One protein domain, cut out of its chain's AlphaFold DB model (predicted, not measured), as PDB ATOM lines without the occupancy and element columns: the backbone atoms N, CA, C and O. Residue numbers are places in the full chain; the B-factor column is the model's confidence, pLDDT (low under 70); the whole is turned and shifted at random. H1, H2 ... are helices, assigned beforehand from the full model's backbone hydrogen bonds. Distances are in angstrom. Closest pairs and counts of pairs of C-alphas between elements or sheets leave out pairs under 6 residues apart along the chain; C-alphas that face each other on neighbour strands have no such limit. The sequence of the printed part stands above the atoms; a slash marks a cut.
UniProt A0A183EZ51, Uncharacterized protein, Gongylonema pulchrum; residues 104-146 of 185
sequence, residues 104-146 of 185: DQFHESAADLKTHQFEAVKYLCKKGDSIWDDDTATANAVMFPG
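Overview. This is residues 104 to 146 of the 185 residues of an uncharacterized protein of Gongylonema pulchrum (UniProt A0A183EZ51). With little regular structure, this is a small, compact body of loops about two short helices: H1 stands in the middle, H2 stands at one end of the longest axis, and the unnamed residues 104 to 114 make the other end. After H2, residues 140 to 146 fold back toward H1. The printed part has 43 residues, 17 of them in H1 and then H2, with no named strand; the class is all helix. The radius of gyration of the C-alphas is 9.6 A, and the rounded outline spans 25 by 20 by 18 A.

Arrangement. H1, residues 115 to 125, and H2, residues 134 to 139, are close but not clearly touching; their closest C-alphas, of Ala 120 and Ala 137, are 7.1 A apart. They run opposite ways at a steep tilt of 47 degrees. In both helices every O i to N i+4 pair is within hydrogen-bond range.

Along the chain. H1 measures 15.2 A from C-alpha 115 at (25.822, 29.621, 99.750) to C-alpha 125. H2 measures 8.6 A and ends at C-alpha 139 at (27.831, 44.664, 99.753).

Size, cuts and confidence. The farthest C-alphas, of Gln 105 and Asp 135, are 25.9 A apart. The printed part has no cut, and the H1 to H2 link is short. Residues 107 to 114 have pLDDT under 70.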
ATOM      1  N   ASP A 104       8.446  31.670 103.773       85.62
ATOM      2  CA  ASP A 104       7.412  30.632 103.962       85.62
ATOM      3  C   ASP A 104       7.955  29.216 103.699       85.62
ATOM      4  O   ASP A 104       7.500  28.249 104.304       85.62
ATOM      5  N   GLN A 105       8.948  29.092 102.810       70.94
ATOM      6  CA  GLN A 105       9.579  27.820 102.424       70.94
ATOM      7  C   GLN A 105      11.016  27.683 102.949       70.94
ATOM      8  O   GLN A 105      11.738  26.761 102.561       70.94
ATOM      9  N   PHE A 106      11.463  28.593 103.821       72.62
ATOM     10  CA  PHE A 106      12.824  28.564 104.345       72.62
ATOM     11  C   PHE A 106      12.983  27.448 105.388       72.62
ATOM     12  O   PHE A 106      12.820  27.649 106.591       72.62
ATOM     13  N   HIS A 107      13.316  26.252 104.906       66.69
ATOM     14  CA  HIS A 107      13.799  25.148 105.727       66.69
ATOM     15  C   HIS A 107      15.331  25.193 105.799       66.69
ATOM     16  O   HIS A 107      16.003  25.415 104.794       66.69
ATOM     17  N   GLU A 108      15.896  24.955 106.988       59.91
ATOM     18  CA  GLU A 108      17.346  25.027 107.263       59.91
ATOM     19  C   GLU A 108      18.201  24.074 106.405       59.91
ATOM     20  O   GLU A 108      19.419  24.219 106.351       59.91
ATOM     21  N   SER A 109      17.577  23.136 105.691       57.50
ATOM     22  CA  SER A 109      18.219  22.227 104.743       57.50
ATOM     23  C   SER A 109      17.981  22.651 103.289       57.50
ATOM     24  O   SER A 109      17.393  21.903 102.505       57.50
ATOM     25  N   ALA A 110      18.422  23.843 102.894       54.41
ATOM     26  CA  ALA A 110      18.468  24.209 101.481       54.41
ATOM     27  C   ALA A 110      19.748  23.648 100.844       54.41
ATOM     28  O   ALA A 110      20.711  24.373 100.606       54.41
ATOM     29  N   ALA A 111      19.764  22.344 100.565       53.59
ATOM     30  CA  ALA A 111      20.843  21.716  99.794       53.59
ATOM     31  C   ALA A 111      20.965  22.290  98.359       53.59
ATOM     32  O   ALA A 111      21.992  22.098  97.713       53.59
ATOM     33  N   ASP A 112      19.949  23.029  97.895       54.25
ATOM     34  CA  ASP A 112      19.801  23.501  96.513       54.25
ATOM     35  C   ASP A 112      20.082  25.005  96.301       54.25
ATOM     36  O   ASP A 112      20.065  25.480  95.163       54.25
ATOM     37  N   LEU A 113      20.366  25.782  97.355       60.28
ATOM     38  CA  LEU A 113      20.717  27.203  97.221       60.28
ATOM     39  C   LEU A 113      22.239  27.388  97.238       60.28
ATOM     40  O   LEU A 113      22.938  26.862  98.102       60.28
ATOM     41  N   LYS A 114      22.770  28.199  96.309       66.38
ATOM     42  CA  LYS A 114      24.167  28.659  96.398       66.38
ATOM     43  C   LYS A 114      24.368  29.354  97.746       66.38
ATOM     44  O   LYS A 114      23.509  30.137  98.149       66.38
ATOM     45  N   THR A 115      25.521  29.146  98.386       74.06
ATOM     46  CA  THR A 115      25.822  29.621  99.750       74.06
ATOM     47  C   THR A 115      25.412  31.078  99.991       74.06
ATOM     48  O   THR A 115      24.776  31.377 100.990       74.06
ATOM     49  N   HIS A 116      25.674  31.985  99.044       79.25
ATOM     50  CA  HIS A 116      25.314  33.402  99.188       79.25
ATOM     51  C   HIS A 116      23.807  33.697  99.089       79.25
ATOM     52  O   HIS A 116      23.323  34.590  99.772       79.25
ATOM     53  N   GLN A 117      23.050  32.974  98.258       82.38
ATOM     54  CA  GLN A 117      21.590  33.146  98.185       82.38
ATOM     55  C   GLN A 117      20.920  32.585  99.436       82.38
ATOM     56  O   GLN A 117      19.994  33.192  99.968       82.38
ATOM     57  N   PHE A 118      21.426  31.453  99.933       84.62
ATOM     58  CA  PHE A 118      20.982  30.891 101.199       84.62
ATOM     59  C   PHE A 118      21.227  31.861 102.356       84.62
ATOM     60  O   PHE A 118      20.303  32.135 103.115       84.62
ATOM     61  N   GLU A 119      22.429  32.438 102.453       87.00
ATOM     62  CA  GLU A 119      22.747  33.408 103.505       87.00
ATOM     63  C   GLU A 119      21.951  34.712 103.376       87.00
ATOM     64  O   GLU A 119      21.517  35.236 104.395       87.00
ATOM     65  N   ALA A 120      21.641  35.188 102.165       89.38
ATOM     66  CA  ALA A 120      20.744  36.334 101.986       89.38
ATOM     67  C   ALA A 120      19.332  36.054 102.542       89.38
ATOM     68  O   ALA A 120      18.780  36.858 103.295       89.38
ATOM     69  N   VAL A 121      18.748  34.889 102.229       89.44
ATOM     70  CA  VAL A 121      17.435  34.494 102.772       89.44
ATOM     71  C   VAL A 121      17.515  34.256 104.281       89.44
ATOM     72  O   VAL A 121      16.628  34.680 105.018       89.44
ATOM     73  N   LYS A 122      18.598  33.647 104.773       89.62
ATOM     74  CA  LYS A 122      18.830  33.429 106.203       89.62
ATOM     75  C   LYS A 122      18.938  34.749 106.958       89.62
ATOM     76  O   LYS A 122      18.267  34.916 107.968       89.62
ATOM     77  N   TYR A 123      19.689  35.714 106.435       90.62
ATOM     78  CA  TYR A 123      19.778  37.065 106.985       90.62
ATOM     79  C   TYR A 123      18.402  37.748 107.019       90.62
ATOM     80  O   TYR A 123      18.045  38.405 107.997       90.62
ATOM     81  N   LEU A 124      17.594  37.558 105.971       89.94
ATOM     82  CA  LEU A 124      16.249  38.119 105.867       89.94
ATOM     83  C   LEU A 124      15.254  37.506 106.863       89.94
ATOM     84  O   LEU A 124      14.508  38.236 107.518       89.94
ATOM     85  N   CYS A 125      15.239  36.179 106.971       89.62
ATOM     86  CA  CYS A 125      14.214  35.423 107.691       89.62
ATOM     87  C   CYS A 125      14.603  35.090 109.139       89.62
ATOM     88  O   CYS A 125      13.739  35.024 110.010       89.62
ATOM     89  N   LYS A 126      15.900  34.899 109.406       86.56
ATOM     90  CA  LYS A 126      16.486  34.551 110.708       86.56
ATOM     91  C   LYS A 126      17.853  35.227 110.885       86.56
ATOM     92  O   LYS A 126      18.874  34.556 111.009       86.56
ATOM     93  N   LYS A 127      17.880  36.568 110.906       78.62
ATOM     94  CA  LYS A 127      19.124  37.368 110.969       78.62
ATOM     95  C   LYS A 127      20.153  36.855 111.986       78.62
ATOM     96  O   LYS A 127      21.328  36.799 111.661       78.62
ATOM     97  N   GLY A 128      19.712  36.454 113.183       77.06
ATOM     98  CA  GLY A 128      20.596  35.961 114.250       77.06
ATOM     99  C   GLY A 128      21.352  34.665 113.932       77.06
ATOM    100  O   GLY A 128      22.360  34.396 114.576       77.06
ATOM    101  N   ASP A 129      20.904  33.901 112.934       82.19
ATOM    102  CA  ASP A 129      21.528  32.639 112.534       82.19
ATOM    103  C   ASP A 129      22.431  32.800 111.300       82.19
ATOM    104  O   ASP A 129      23.171  31.873 110.958       82.19
ATOM    105  N   SER A 130      22.350  33.921 110.576       83.81
ATOM    106  CA  SER A 130      23.159  34.152 109.374       83.81
ATOM    107  C   SER A 130      24.603  34.489 109.722       83.81
ATOM    108  O   SER A 130      24.880  35.118 110.740       83.81
ATOM    109  N   ILE A 131      25.529  34.087 108.850       87.38
ATOM    110  CA  ILE A 131      26.934  34.505 108.959       87.38
ATOM    111  C   ILE A 131      27.167  35.915 108.398       87.38
ATOM    112  O   ILE A 131      28.272  36.436 108.527       87.38
ATOM    113  N   TRP A 132      26.171  36.512 107.732       88.69
ATOM    114  CA  TRP A 132      26.254  37.876 107.213       88.69
ATOM    115  C   TRP A 132      25.947  38.899 108.304       88.69
ATOM    116  O   TRP A 132      24.966  38.780 109.039       88.69
ATOM    117  N   ASP A 133      26.764  39.942 108.346       89.69
ATOM    118  CA  ASP A 133      26.500  41.185 109.060       89.69
ATOM    119  C   ASP A 133      25.935  42.255 108.110       89.69
ATOM    120  O   ASP A 133      25.686  42.007 106.926       89.69
ATOM    121  N   ASP A 134      25.697  43.452 108.644       90.06
ATOM    122  CA  ASP A 134      25.119  44.577 107.904       90.06
ATOM    123  C   ASP A 134      26.019  45.006 106.731       90.06
ATOM    124  O   ASP A 134      25.515  45.289 105.642       90.06
ATOM    125  N   ASP A 135      27.343  44.974 106.909       89.38
ATOM    126  CA  ASP A 135      28.318  45.322 105.870       89.38
ATOM    127  C   ASP A 135      28.288  44.302 104.722       89.38
ATOM    128  O   ASP A 135      28.199  44.668 103.545       89.38
ATOM    129  N   THR A 136      28.283  43.007 105.054       88.94
ATOM    130  CA  THR A 136      28.206  41.919 104.071       88.94
ATOM    131  C   THR A 136      26.865  41.926 103.342       88.94
ATOM    132  O   THR A 136      26.829  41.743 102.121       88.94
ATOM    133  N   ALA A 137      25.765  42.166 104.059       88.75
ATOM    134  CA  ALA A 137      24.432  42.271 103.477       88.75
ATOM    135  C   ALA A 137      24.330  43.453 102.501       88.75
ATOM    136  O   ALA A 137      23.793  43.289 101.407       88.75
ATOM    137  N   THR A 138      24.903  44.608 102.851       89.19
ATOM    138  CA  THR A 138      24.922  45.801 101.988       89.19
ATOM    139  C   THR A 138      25.766  45.569 100.737       89.19
ATOM    140  O   THR A 138      25.314  45.824  99.623       89.19
ATOM    141  N   ALA A 139      26.964  44.994 100.886       89.25
ATOM    142  CA  ALA A 139      27.831  44.664  99.753       89.25
ATOM    143  C   ALA A 139      27.197  43.648  98.780       89.25
ATOM    144  O   ALA A 139      27.559  43.606  97.605       89.25
ATOM    145  N   ASN A 140      26.244  42.841  99.259       89.00
ATOM    146  CA  ASN A 140      25.542  41.816  98.489       89.00
ATOM    147  C   ASN A 140      24.037  42.108  98.334       89.00
ATOM    148  O   ASN A 140      23.259  41.178  98.117       89.00
ATOM    149  N   ALA A 141      23.612  43.376  98.402       87.12
ATOM    150  CA  ALA A 141      22.199  43.778  98.378       87.12
ATOM    151  C   ALA A 141      21.405  43.195  97.189       87.12
ATOM    152  O   ALA A 141      20.250  42.797  97.330       87.12
ATOM    153  N   VAL A 142      22.051  43.044  96.027       87.44
ATOM    154  CA  VAL A 142      21.466  42.460  94.804       87.44
ATOM    155  C   VAL A 142      21.045  40.989  94.938       87.44
ATOM    156  O   VAL A 142      20.322  40.479  94.087       87.44
ATOM    157  N   MET A 143      21.515  40.293  95.977       87.62
ATOM    158  CA  MET A 143      21.238  38.874  96.219       87.62
ATOM    159  C   MET A 143      19.945  38.642  97.004       87.62
ATOM    160  O   MET A 143      19.477  37.505  97.078       87.62
ATOM    161  N   PHE A 144      19.372  39.688  97.602       90.06
ATOM    162  CA  PHE A 144      18.156  39.564  98.394       90.06
ATOM    163  C   PHE A 144      16.933  39.351  97.496       90.06
ATOM    164  O   PHE A 144      16.723  40.112  96.550       90.06
ATOM    165  N   PRO A 145      16.090  38.342  97.770       90.19
ATOM    166  CA  PRO A 145      14.857  38.168  97.023       90.19
ATOM    167  C   PRO A 145      13.798  39.183  97.469       90.19
ATOM    168  O   PRO A 145      13.652  39.479  98.656       90.19
ATOM    169  N   GLY A 146      13.016  39.672  96.507       91.75
ATOM    170  CA  GLY A 146      11.727  40.305  96.781       91.75
ATOM    171  C   GLY A 146      10.612  39.270  96.949       91.75
ATOM    172  O   GLY A 146      10.805  38.079  96.701       91.75
TER     173      GLY A 146